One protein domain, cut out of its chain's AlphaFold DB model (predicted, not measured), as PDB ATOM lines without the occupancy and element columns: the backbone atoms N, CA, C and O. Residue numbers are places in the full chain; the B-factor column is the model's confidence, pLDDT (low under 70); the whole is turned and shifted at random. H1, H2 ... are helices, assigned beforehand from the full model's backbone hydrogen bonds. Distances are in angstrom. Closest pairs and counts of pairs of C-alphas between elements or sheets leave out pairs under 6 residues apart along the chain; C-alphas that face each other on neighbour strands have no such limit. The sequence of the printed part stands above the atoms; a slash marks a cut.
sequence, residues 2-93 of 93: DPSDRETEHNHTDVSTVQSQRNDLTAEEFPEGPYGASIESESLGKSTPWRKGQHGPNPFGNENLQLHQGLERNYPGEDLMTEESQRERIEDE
ATOM      1  N   ASP A   2     -21.606  42.646   3.013       55.97
ATOM      2  CA  ASP A   2     -22.863  42.574   2.268       55.97
ATOM      3  C   ASP A   2     -23.550  41.227   2.578       55.97
ATOM      4  O   ASP A   2     -22.855  40.211   2.693       55.97
ATOM      5  N   PRO A   3     -24.878  41.178   2.790       56.16
ATOM      6  CA  PRO A   3     -25.585  39.928   3.056       56.16
ATOM      7  C   PRO A   3     -25.381  38.858   1.973       56.16
ATOM      8  O   PRO A   3     -25.429  37.674   2.304       56.16
ATOM      9  N   SER A   4     -25.128  39.247   0.716       55.16
ATOM     10  CA  SER A   4     -24.883  38.316  -0.391       55.16
ATOM     11  C   SER A   4     -23.574  37.548  -0.242       55.16
ATOM     12  O   SER A   4     -23.478  36.422  -0.715       55.16
ATOM     13  N   ASP A   5     -22.594  38.146   0.432       53.78
ATOM     14  CA  ASP A   5     -21.234  37.624   0.585       53.78
ATOM     15  C   ASP A   5     -21.162  36.478   1.613       53.78
ATOM     16  O   ASP A   5     -20.250  35.658   1.606       53.78
ATOM     17  N   ARG A   6     -22.161  36.387   2.503       52.16
ATOM     18  CA  ARG A   6     -22.263  35.308   3.503       52.16
ATOM     19  C   ARG A   6     -22.776  33.991   2.930       52.16
ATOM     20  O   ARG A   6     -22.549  32.955   3.546       52.16
ATOM     21  N   GLU A   7     -23.476  34.013   1.796       53.56
ATOM     22  CA  GLU A   7     -24.015  32.790   1.187       53.56
ATOM     23  C   GLU A   7     -22.955  32.003   0.404       53.56
ATOM     24  O   GLU A   7     -23.129  30.807   0.178       53.56
ATOM     25  N   THR A   8     -21.852  32.654   0.029       53.91
ATOM     26  CA  THR A   8     -20.750  32.099  -0.772       53.91
ATOM     27  C   THR A   8     -19.897  31.075  -0.008       53.91
ATOM     28  O   THR A   8     -19.224  30.251  -0.616       53.91
ATOM     29  N   GLU A   9     -19.946  31.092   1.328       51.72
ATOM     30  CA  GLU A   9     -19.098  30.293   2.236       51.72
ATOM     31  C   GLU A   9     -19.717  28.937   2.639       51.72
ATOM     32  O   GLU A   9     -19.178  28.200   3.473       51.72
ATOM     33  N   HIS A  10     -20.873  28.571   2.080       50.81
ATOM     34  CA  HIS A  10     -21.496  27.283   2.371       50.81
ATOM     35  C   HIS A  10     -21.011  26.216   1.383       50.81
ATOM     36  O   HIS A  10     -21.485  26.107   0.259       50.81
ATOM     37  N   ASN A  11     -20.067  25.398   1.859       53.19
ATOM     38  CA  ASN A  11     -19.466  24.213   1.227       53.19
ATOM     39  C   ASN A  11     -20.465  23.057   0.953       53.19
ATOM     40  O   ASN A  11     -20.186  21.892   1.244       53.19
ATOM     41  N   HIS A  12     -21.660  23.356   0.452       53.78
ATOM     42  CA  HIS A  12     -22.604  22.390  -0.104       53.78
ATOM     43  C   HIS A  12     -23.009  22.896  -1.483       53.78
ATOM     44  O   HIS A  12     -23.941  23.679  -1.635       53.78
ATOM     45  N   THR A  13     -22.254  22.481  -2.493       64.12
ATOM     46  CA  THR A  13     -22.569  22.758  -3.889       64.12
ATOM     47  C   THR A  13     -23.769  21.901  -4.278       64.12
ATOM     48  O   THR A  13     -23.642  20.688  -4.450       64.12
ATOM     49  N   ASP A  14     -24.950  22.516  -4.389       72.00
ATOM     50  CA  ASP A  14     -26.094  21.884  -5.055       72.00
ATOM     51  C   ASP A  14     -25.712  21.444  -6.482       72.00
ATOM     52  O   ASP A  14     -24.674  21.837  -7.023       72.00
ATOM     53  N   VAL A  15     -26.564  20.643  -7.127       84.75
ATOM     54  CA  VAL A  15     -26.343  20.215  -8.518       84.75
ATOM     55  C   VAL A  15     -26.172  21.415  -9.458       84.75
ATOM     56  O   VAL A  15     -26.773  22.470  -9.249       84.75
ATOM     57  N   SER A  16     -25.392  21.244 -10.529       78.94
ATOM     58  CA  SER A  16     -25.054  22.319 -11.478       78.94
ATOM     59  C   SER A  16     -26.278  23.054 -12.031       78.94
ATOM     60  O   SER A  16     -26.236  24.265 -12.210       78.94
ATOM     61  N   THR A  17     -27.402  22.358 -12.220       82.81
ATOM     62  CA  THR A  17     -28.669  22.962 -12.655       82.81
ATOM     63  C   THR A  17     -29.217  23.987 -11.661       82.81
ATOM     64  O   THR A  17     -29.724  25.024 -12.075       82.81
ATOM     65  N   VAL A  18     -29.104  23.723 -10.356       85.69
ATOM     66  CA  VAL A  18     -29.546  24.659  -9.307       85.69
ATOM     67  C   VAL A  18     -28.636  25.882  -9.275       85.69
ATOM     68  O   VAL A  18     -29.123  27.002  -9.142       85.69
ATOM     69  N   GLN A  19     -27.329  25.680  -9.454       80.62
ATOM     70  CA  GLN A  19     -26.370  26.782  -9.528       80.62
ATOM     71  C   GLN A  19     -26.621  27.666 -10.757       80.62
ATOM     72  O   GLN A  19     -26.670  28.882 -10.612       80.62
ATOM     73  N   SER A  20     -26.883  27.069 -11.928       80.38
ATOM     74  CA  SER A  20     -27.249  27.798 -13.155       80.38
ATOM     75  C   SER A  20     -28.486  28.662 -12.921       80.38
ATOM     76  O   SER A  20     -28.414  29.876 -13.022       80.38
ATOM     77  N   GLN A  21     -29.590  28.080 -12.440       83.00
ATOM     78  CA  GLN A  21     -30.826  28.835 -12.181       83.00
ATOM     79  C   GLN A  21     -30.658  29.974 -11.164       83.00
ATOM     80  O   GLN A  21     -31.407  30.948 -11.198       83.00
ATOM     81  N   ARG A  22     -29.710  29.850 -10.229       85.06
ATOM     82  CA  ARG A  22     -29.413  30.896  -9.241       85.06
ATOM     83  C   ARG A  22     -28.582  32.038  -9.831       85.06
ATOM     84  O   ARG A  22     -28.716  33.177  -9.375       85.06
ATOM     85  N   ASN A  23     -27.717  31.721 -10.788       84.62
ATOM     86  CA  ASN A  23     -26.748  32.633 -11.381       84.62
ATOM     87  C   ASN A  23     -27.258  33.295 -12.671       84.62
ATOM     88  O   ASN A  23     -26.868  34.428 -12.952       84.62
ATOM     89  N   ASP A  24     -28.170  32.640 -13.389       85.19
ATOM     90  CA  ASP A  24     -28.783  33.119 -14.626       85.19
ATOM     91  C   ASP A  24     -29.865  34.162 -14.313       85.19
ATOM     92  O   ASP A  24     -30.989  33.832 -13.920       85.19
ATOM     93  N   LEU A  25     -29.544  35.447 -14.479       84.12
ATOM     94  CA  LEU A  25     -30.530  36.514 -14.316       84.12
ATOM     95  C   LEU A  25     -31.477  36.586 -15.516       84.12
ATOM     96  O   LEU A  25     -31.067  36.554 -16.677       84.12
ATOM     97  N   THR A  26     -32.763  36.763 -15.230       83.69
ATOM     98  CA  THR A  26     -33.773  37.049 -16.251       83.69
ATOM     99  C   THR A  26     -33.647  38.483 -16.752       83.69
ATOM    100  O   THR A  26     -33.377  39.390 -15.967       83.69
ATOM    101  N   ALA A  27     -33.901  38.700 -18.044       83.25
ATOM    102  CA  ALA A  27     -33.955  40.042 -18.612       83.25
ATOM    103  C   ALA A  27     -35.097  40.859 -18.003       83.25
ATOM    104  O   ALA A  27     -36.242  40.408 -17.970       83.25
ATOM    105  N   GLU A  28     -34.771  42.064 -17.545       81.62
ATOM    106  CA  GLU A  28     -35.759  43.050 -17.127       81.62
ATOM    107  C   GLU A  28     -36.351  43.742 -18.357       81.62
ATOM    108  O   GLU A  28     -35.638  44.076 -19.301       81.62
ATOM    109  N   GLU A  29     -37.666  43.959 -18.347       82.50
ATOM    110  CA  GLU A  29     -38.368  44.645 -19.439       82.50
ATOM    111  C   GLU A  29     -38.100  46.158 -19.431       82.50
ATOM    112  O   GLU A  29     -38.017  46.776 -20.489       82.50
ATOM    113  N   PHE A  30     -37.924  46.738 -18.238       85.06
ATOM    114  CA  PHE A  30     -37.690  48.168 -18.031       85.06
ATOM    115  C   PHE A  30     -36.541  48.392 -17.036       85.06
ATOM    116  O   PHE A  30     -36.809  48.646 -15.857       85.06
ATOM    117  N   PRO A  31     -35.273  48.300 -17.480       78.94
ATOM    118  CA  PRO A  31     -34.105  48.505 -16.617       78.94
ATOM    119  C   PRO A  31     -34.081  49.899 -15.971       78.94
ATOM    120  O   PRO A  31     -33.653  50.056 -14.831       78.94
ATOM    121  N   GLU A  32     -34.584  50.909 -16.685       80.69
ATOM    122  CA  GLU A  32     -34.759  52.279 -16.187       80.69
ATOM    123  C   GLU A  32     -36.034  52.499 -15.341       80.69
ATOM    124  O   GLU A  32     -36.219  53.573 -14.768       80.69
ATOM    125  N   GLY A  33     -36.916  51.501 -15.237       81.31
ATOM    126  CA  GLY A  33     -38.190  51.587 -14.520       81.31
ATOM    127  C   GLY A  33     -39.403  51.950 -15.396       81.31
ATOM    128  O   GLY A  33     -39.293  52.150 -16.604       81.31
ATOM    129  N   PRO A  34     -40.618  51.993 -14.809       83.56
ATOM    130  CA  PRO A  34     -41.849  52.189 -15.568       83.56
ATOM    131  C   PRO A  34     -41.909  53.576 -16.217       83.56
ATOM    132  O   PRO A  34     -41.454  54.571 -15.652       83.56
ATOM    133  N   TYR A  35     -42.558  53.658 -17.382       82.50
ATOM    134  CA  TYR A  35     -42.747  54.922 -18.092       82.50
ATOM    135  C   TYR A  35     -43.379  55.995 -17.188       82.50
ATOM    136  O   TYR A  35     -44.457  55.799 -16.624       82.50
ATOM    137  N   GLY A  36     -42.709  57.144 -17.072       84.38
ATOM    138  CA  GLY A  36     -43.131  58.258 -16.217       84.38
ATOM    139  C   GLY A  36     -42.587  58.221 -14.784       84.38
ATOM    140  O   GLY A  36     -42.948  59.092 -13.992       84.38
ATOM    141  N   ALA A  37     -41.725  57.262 -14.433       81.75
ATOM    142  CA  ALA A  37     -40.976  57.307 -13.182       81.75
ATOM    143  C   ALA A  37     -40.035  58.525 -13.157       81.75
ATOM    144  O   ALA A  37     -39.309  58.792 -14.109       81.75
ATOM    145  N   SER A  38     -40.039  59.269 -12.050       77.56
ATOM    146  CA  SER A  38     -39.128  60.400 -11.818       77.56
ATOM    147  C   SER A  38     -37.780  59.980 -11.218       77.56
ATOM    148  O   SER A  38     -36.988  60.838 -10.838       77.56
ATOM    149  N   ILE A  39     -37.565  58.674 -11.043       71.25
ATOM    150  CA  ILE A  39     -36.354  58.097 -10.459       71.25
ATOM    151  C   ILE A  39     -35.477  57.646 -11.620       71.25
ATOM    152  O   ILE A  39     -35.830  56.700 -12.317       71.25
ATOM    153  N   GLU A  40     -34.352  58.322 -11.823       69.62
ATOM    154  CA  GLU A  40     -33.295  57.818 -12.698       69.62
ATOM    155  C   GLU A  40     -32.572  56.683 -11.958       69.62
ATOM    156  O   GLU A  40     -32.122  56.863 -10.823       69.62
ATOM    157  N   SER A  41     -32.507  55.490 -12.556       71.00
ATOM    158  CA  SER A  41     -31.757  54.368 -11.989       71.00
ATOM    159  C   SER A  41     -30.263  54.701 -11.998       71.00
ATOM    160  O   SER A  41     -29.676  54.863 -13.066       71.00
ATOM    161  N   GLU A  42     -29.638  54.788 -10.822       71.94
ATOM    162  CA  GLU A  42     -28.216  55.148 -10.690       71.94
ATOM    163  C   GLU A  42     -27.284  54.115 -11.358       71.94
ATOM    164  O   GLU A  42     -26.223  54.461 -11.875       71.94
ATOM    165  N   SER A  43     -27.714  52.850 -11.413       72.69
ATOM    166  CA  SER A  43     -27.063  51.771 -12.156       72.69
ATOM    167  C   SER A  43     -28.097  50.944 -12.913       72.69
ATOM    168  O   SER A  43     -29.106  50.545 -12.331       72.69
ATOM    169  N   LEU A  44     -27.826  50.642 -14.183       72.38
ATOM    170  CA  LEU A  44     -28.648  49.721 -14.967       72.38
ATOM    171  C   LEU A  44     -28.446  48.280 -14.476       72.38
ATOM    172  O   LEU A  44     -27.316  47.847 -14.238       72.38
ATOM    173  N   GLY A  45     -29.544  47.534 -14.351       76.94
ATOM    174  CA  GLY A  45     -29.540  46.145 -13.899       76.94
ATOM    175  C   GLY A  45     -29.646  46.009 -12.379       76.94
ATOM    176  O   GLY A  45     -30.584  46.496 -11.754       76.94
ATOM    177  N   LYS A  46     -28.706  45.286 -11.761       77.62
ATOM    178  CA  LYS A  46     -28.862  44.821 -10.378       77.62
ATOM    179  C   LYS A  46     -28.647  45.944  -9.354       77.62
ATOM    180  O   LYS A  46     -27.592  46.565  -9.311       77.62
ATOM    181  N   SER A  47     -29.608  46.114  -8.445       78.19
ATOM    182  CA  SER A  47     -29.525  47.056  -7.311       78.19
ATOM    183  C   SER A  47     -28.681  46.559  -6.128       78.19
ATOM    184  O   SER A  47     -28.405  47.310  -5.195       78.19
ATOM    185  N   THR A  48     -28.290  45.285  -6.140       80.19
ATOM    186  CA  THR A  48     -27.414  44.666  -5.134       80.19
ATOM    187  C   THR A  48     -26.101  44.244  -5.783       80.19
ATOM    188  O   THR A  48     -26.084  44.008  -6.993       80.19
ATOM    189  N   PRO A  49     -25.010  44.094  -5.013       84.62
ATOM    190  CA  PRO A  49     -23.733  43.650  -5.559       84.62
ATOM    191  C   PRO A  49     -23.855  42.328  -6.319       84.62
ATOM    192  O   PRO A  49     -24.646  41.450  -5.952       84.62
ATOM    193  N   TRP A  50     -23.075  42.182  -7.385       81.88
ATOM    194  CA  TRP A  50     -22.981  40.935  -8.138       81.88
ATOM    195  C   TRP A  50     -22.424  39.819  -7.254       81.88
ATOM    196  O   TRP A  50     -21.484  40.025  -6.486       81.88
ATOM    197  N   ARG A  51     -23.039  38.634  -7.332       82.44
ATOM    198  CA  ARG A  51     -22.490  37.422  -6.711       82.44
ATOM    199  C   ARG A  51     -21.514  36.773  -7.690       82.44
ATOM    200  O   ARG A  51     -21.685  36.903  -8.896       82.44
ATOM    201  N   LYS A  52     -20.534  36.036  -7.173       78.94
ATOM    202  CA  LYS A  52     -19.575  35.306  -8.009       78.94
ATOM    203  C   LYS A  52     -20.286  34.316  -8.942       78.94
ATOM    204  O   LYS A  52     -21.133  33.553  -8.469       78.94
ATOM    205  N   GLY A  53     -19.938  34.328 -10.230       77.38
ATOM    206  CA  GLY A  53     -20.562  33.498 -11.263       77.38
ATOM    207  C   GLY A  53     -21.995  33.885 -11.644       77.38
ATOM    208  O   GLY A  53     -22.592  33.197 -12.466       77.38
ATOM    209  N   GLN A  54     -22.575  34.940 -11.058       83.31
ATOM    210  CA  GLN A  54     -23.870  35.477 -11.481       83.31
ATOM    211  C   GLN A  54     -23.682  36.323 -12.740       83.31
ATOM    212  O   GLN A  54     -22.806  37.182 -12.768       83.31
ATOM    213  N   HIS A  55     -24.543  36.153 -13.740       81.50
ATOM    214  CA  HIS A  55     -24.436  36.899 -14.990       81.50
ATOM    215  C   HIS A  55     -25.798  37.308 -15.549       81.50
ATOM    216  O   HIS A  55     -26.850  36.774 -15.193       81.50
ATOM    217  N   GLY A  56     -25.768  38.307 -16.431       82.50
ATOM    218  CA  GLY A  56     -26.944  38.765 -17.158       82.50
ATOM    219  C   GLY A  56     -27.453  37.740 -18.182       82.50
ATOM    220  O   GLY A  56     -26.756  36.775 -18.516       82.50
ATOM    221  N   PRO A  57     -28.661  37.962 -18.721       78.19
ATOM    222  CA  PRO A  57     -29.207  37.152 -19.803       78.19
ATOM    223  C   PRO A  57     -28.363  37.315 -21.074       78.19
ATOM    224  O   PRO A  57     -28.099  38.433 -21.516       78.19
ATOM    225  N   ASN A  58     -27.981  36.201 -21.703       77.31
ATOM    226  CA  ASN A  58     -27.248  36.205 -22.970       77.31
ATOM    227  C   ASN A  58     -28.100  35.589 -24.099       77.31
ATOM    228  O   ASN A  58     -28.051  34.375 -24.307       77.31
ATOM    229  N   PRO A  59     -28.873  36.395 -24.852       75.12
ATOM    230  CA  PRO A  59     -29.818  35.883 -25.848       75.12
ATOM    231  C   PRO A  59     -29.155  35.214 -27.061       75.12
ATOM    232  O   PRO A  59     -29.804  34.440 -27.759       75.12
ATOM    233  N   PHE A  60     -27.875  35.494 -27.318       78.81
ATOM    234  CA  PHE A  60     -27.114  34.909 -28.432       78.81
ATOM    235  C   PHE A  60     -26.031  33.927 -27.959       78.81
ATOM    236  O   PHE A  60     -25.236  33.433 -28.763       78.81
ATOM    237  N   GLY A  61     -25.997  33.646 -26.654       75.44
ATOM    238  CA  GLY A  61     -25.046  32.747 -26.018       75.44
ATOM    239  C   GLY A  61     -25.395  31.272 -26.185       75.44
ATOM    240  O   GLY A  61     -26.414  30.895 -26.763       75.44
ATOM    241  N   ASN A  62     -24.516  30.420 -25.664       77.12
ATOM    242  CA  ASN A  62     -24.827  29.006 -25.498       77.12
ATOM    243  C   ASN A  62     -25.617  28.818 -24.198       77.12
ATOM    244  O   ASN A  62     -25.267  29.415 -23.186       77.12
ATOM    245  N   GLU A  63     -26.628  27.949 -24.220       72.19
ATOM    246  CA  GLU A  63     -27.411  27.592 -23.028       72.19
ATOM    247  C   GLU A  63     -26.546  26.881 -21.974       72.19
ATOM    248  O   GLU A  63     -26.649  27.158 -20.786       72.19
ATOM    249  N   ASN A  64     -25.649  25.988 -22.406       77.88
ATOM    250  CA  ASN A  64     -24.743  25.270 -21.513       77.88
ATOM    251  C   ASN A  64     -23.309  25.796 -21.645       77.88
ATOM    252  O   ASN A  64     -22.502  25.257 -22.403       77.88
ATOM    253  N   LEU A  65     -22.987  26.862 -20.913       74.62
ATOM    254  CA  LEU A  65     -21.659  27.483 -20.960       74.62
ATOM    255  C   LEU A  65     -20.549  26.476 -20.659       74.62
ATOM    256  O   LEU A  65     -19.583  26.393 -21.405       74.62
ATOM    257  N   GLN A  66     -20.727  25.658 -19.624       76.31
ATOM    258  CA  GLN A  66     -19.712  24.725 -19.139       76.31
ATOM    259  C   GLN A  66     -19.353  23.647 -20.171       76.31
ATOM    260  O   GLN A  66     -18.183  23.311 -20.331       76.31
ATOM    261  N   LEU A  67     -20.338  23.144 -20.921       79.56
ATOM    262  CA  LEU A  67     -20.102  22.225 -22.038       79.56
ATOM    263  C   LEU A  67     -19.354  22.900 -23.197       79.56
ATOM    264  O   LEU A  67     -18.595  22.240 -23.901       79.56
ATOM    265  N   HIS A  68     -19.593  24.192 -23.411       75.50
ATOM    266  CA  HIS A  68     -19.061  24.953 -24.539       75.50
ATOM    267  C   HIS A  68     -17.811  25.788 -24.203       75.50
ATOM    268  O   HIS A  68     -17.297  26.484 -25.079       75.50
ATOM    269  N   GLN A  69     -17.297  25.721 -22.972       77.38
ATOM    270  CA  GLN A  69     -16.062  26.395 -22.570       77.38
ATOM    271  C   GLN A  69     -14.870  25.844 -23.365       77.38
ATOM    272  O   GLN A  69     -14.642  24.636 -23.413       77.38
ATOM    273  N   GLY A  70     -14.112  26.739 -24.005       75.56
ATOM    274  CA  GLY A  70     -12.951  26.382 -24.829       75.56
ATOM    275  C   GLY A  70     -13.285  25.662 -26.142       75.56
ATOM    276  O   GLY A  70     -12.373  25.206 -26.829       75.56
ATOM    277  N   LEU A  71     -14.570  25.543 -26.497       78.44
ATOM    278  CA  LEU A  71     -14.997  25.048 -27.801       78.44
ATOM    279  C   LEU A  71     -15.306  26.229 -28.714       78.44
ATOM    280  O   LEU A  71     -16.201  27.032 -28.440       78.44
ATOM    281  N   GLU A  72     -14.612  26.295 -29.843       73.88
ATOM    282  CA  GLU A  72     -14.988  27.203 -30.918       73.88
ATOM    283  C   GLU A  72     -16.281  26.710 -31.571       73.88
ATOM    284  O   GLU A  72     -16.448  25.519 -31.878       73.88
ATOM    285  N   ARG A  73     -17.210  27.643 -31.805       72.62
ATOM    286  CA  ARG A  73     -18.268  27.398 -32.784       72.62
ATOM    287  C   ARG A  73     -17.568  27.167 -34.130       72.62
ATOM    288  O   ARG A  73     -16.545  27.784 -34.383       72.62
ATOM    289  N   ASN A  74     -18.040  26.169 -34.874       71.94
ATOM    290  CA  ASN A  74     -17.493  25.755 -36.166       71.94
ATOM    291  C   ASN A  74     -18.638  25.754 -37.189       71.94
ATOM    292  O   ASN A  74     -19.174  24.705 -37.561       71.94
ATOM    293  N   TYR A  75     -19.081  26.943 -37.579       72.94
ATOM    294  CA  TYR A  75     -20.116  27.201 -38.567       72.94
ATOM    295  C   TYR A  75     -19.561  28.055 -39.722       72.94
ATOM    296  O   TYR A  75     -18.960  29.106 -39.500       72.94
ATOM    297  N   PRO A  76     -19.768  27.652 -40.990       77.88
ATOM    298  CA  PRO A  76     -19.222  28.386 -42.125       77.88
ATOM    299  C   PRO A  76     -19.770  29.821 -42.189       77.88
ATOM    300  O   PRO A  76     -20.974  30.029 -42.336       77.88
ATOM    301  N   GLY A  77     -18.864  30.803 -42.118       71.50
ATOM    302  CA  GLY A  77     -19.188  32.234 -42.120       71.50
ATOM    303  C   GLY A  77     -19.448  32.838 -40.737       71.50
ATOM    304  O   GLY A  77     -19.958  33.954 -40.668       71.50
ATOM    305  N   GLU A  78     -19.142  32.124 -39.655       72.62
ATOM    306  CA  GLU A  78     -19.185  32.694 -38.310       72.62
ATOM    307  C   GLU A  78     -18.037  33.675 -38.056       72.62
ATOM    308  O   GLU A  78     -16.956  33.570 -38.641       72.62
ATOM    309  N   ASP A  79     -18.287  34.618 -37.154       70.75
ATOM    310  CA  ASP A  79     -17.230  35.450 -36.598       70.75
ATOM    311  C   ASP A  79     -16.497  34.643 -35.519       70.75
ATOM    312  O   ASP A  79     -17.131  34.076 -34.620       70.75
ATOM    313  N   LEU A  80     -15.172  34.541 -35.624       67.94
ATOM    314  CA  LEU A  80     -14.382  33.796 -34.650       67.94
ATOM    315  C   LEU A  80     -14.331  34.602 -33.354       67.94
ATOM    316  O   LEU A  80     -13.805  35.717 -33.315       67.94
ATOM    317  N   MET A  81     -14.848  34.023 -32.270       64.75
ATOM    318  CA  MET A  81     -14.692  34.603 -30.939       64.75
ATOM    319  C   MET A  81     -13.200  34.657 -30.605       64.75
ATOM    320  O   MET A  81     -12.585  33.630 -30.319       64.75
ATOM    321  N   THR A  82     -12.620  35.855 -30.661       67.94
ATOM    322  CA  THR A  82     -11.182  36.062 -30.446       67.94
ATOM    323  C   THR A  82     -10.795  35.644 -29.024       67.94
ATOM    324  O   THR A  82     -11.574  35.842 -28.094       67.94
ATOM    325  N   GLU A  83      -9.584  35.112 -28.837       63.56
ATOM    326  CA  GLU A  83      -9.018  34.746 -27.524       63.56
ATOM    327  C   GLU A  83      -9.155  35.857 -26.468       63.56
ATOM    328  O   GLU A  83      -9.389  35.580 -25.297       63.56
ATOM    329  N   GLU A  84      -9.052  37.122 -26.879       63.78
ATOM    330  CA  GLU A  84      -9.275  38.294 -26.024       63.78
ATOM    331  C   GLU A  84     -10.719  38.361 -25.511       63.78
ATOM    332  O   GLU A  84     -10.940  38.422 -24.309       63.78
ATOM    333  N   SER A  85     -11.709  38.200 -26.396       65.06
ATOM    334  CA  SER A  85     -13.127  38.143 -26.019       65.06
ATOM    335  C   SER A  85     -13.466  36.910 -25.169       65.06
ATOM    336  O   SER A  85     -14.379  36.941 -24.342       65.06
ATOM    337  N   GLN A  86     -12.731  35.808 -25.349       60.31
ATOM    338  CA  GLN A  86     -12.861  34.636 -24.486       60.31
ATOM    339  C   GLN A  86     -12.310  34.906 -23.082       60.31
ATOM    340  O   GLN A  86     -12.929  34.478 -22.113       60.31
ATOM    341  N   ARG A  87     -11.191  35.632 -22.966       57.72
ATOM    342  CA  ARG A  87     -10.570  35.996 -21.684       57.72
ATOM    343  C   ARG A  87     -11.344  37.059 -20.924       57.72
ATOM    344  O   ARG A  87     -11.562  36.853 -19.741       57.72
ATOM    345  N   GLU A  88     -11.825  38.112 -21.586       59.72
ATOM    346  CA  GLU A  88     -12.682  39.124 -20.945       59.72
ATOM    347  C   GLU A  88     -13.910  38.466 -20.298       59.72
ATOM    348  O   GLU A  88     -14.228  38.740 -19.147       59.72
ATOM    349  N   ARG A  89     -14.524  37.482 -20.972       57.59
ATOM    350  CA  ARG A  89     -15.623  36.703 -20.383       57.59
ATOM    351  C   ARG A  89     -15.245  35.861 -19.166       57.59
ATOM    352  O   ARG A  89     -16.120  35.598 -18.358       57.59
ATOM    353  N   ILE A  90     -14.009  35.372 -19.088       54.12
ATOM    354  CA  ILE A  90     -13.537  34.524 -17.980       54.12
ATOM    355  C   ILE A  90     -13.070  35.390 -16.802       54.12
ATOM    356  O   ILE A  90     -13.138  34.959 -15.656       54.12
ATOM    357  N   GLU A  91     -12.565  36.593 -17.079       47.53
ATOM    358  CA  GLU A  91     -12.064  37.529 -16.069       47.53
ATOM    359  C   GLU A  91     -13.190  38.331 -15.393       47.53
ATOM    360  O   GLU A  91     -13.032  38.713 -14.233       47.53
ATOM    361  N   ASP A  92     -14.331  38.514 -16.070       44.72
ATOM    362  CA  ASP A  92     -15.550  39.124 -15.515       44.72
ATOM    363  C   ASP A  92     -16.451  38.134 -14.720       44.72
ATOM    364  O   ASP A  92     -17.507  38.540 -14.224       44.72
ATOM    365  N   GLU A  93     -16.058  36.851 -14.577       44.50
ATOM    366  CA  GLU A  93     -16.826  35.752 -13.926       44.50
ATOM    367  C   GLU A  93     -16.438  35.444 -12.455       44.50
ATOM    368  O   GLU A  93     -15.235  35.304 -12.127       44.50
TER     369      GLU A  93
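Overview. This is residues 2 to 93 of the 93 residues of an uncharacterized protein of Paenibacillus dendritiformis C454 (UniProt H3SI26). Little regular structure is here: look for a loose run of long loops with four short helices strung along it, where residues 9 to 15, 34 to 39 and 74 to 79 stick out. The printed part has 92 residues, with H1, H2, H3 and H4 in that order and no named strand; its class is all helix, though named elements hold only 25 residues. It is loose, with a radius of gyration of the C-alphas of 16.7 A and spans of 48 by 39 by 22 A.

Arrangement. Start at H4, residues 83 to 91; H3, residues 65 to 68, H2, residues 16 to 23, and H1, residues 3 to 6, are apart from it and from one another. Every O i to N i+4 pair is within hydrogen-bond range in H2 and H4; H1 and H3 are too short for such a pair.

Along the chain. Find C-alpha 83 at (-9.018, 34.746, -27.524); from there H4 runs 12.2 A to C-alpha 91 at (-12.064, 37.529, -16.069). H2 spans 10.5 A, H1 5.7 A and H3 5.1 A.

Size, cuts and confidence. The farthest C-alphas, of Ser 38 and Pro 76, are 48.4 A apart. The printed part has no cut. The links H2 to H3 and H3 to H4 are long. Look for pLDDT under 70 at residues 2 to 13, 40 and 80 to 93.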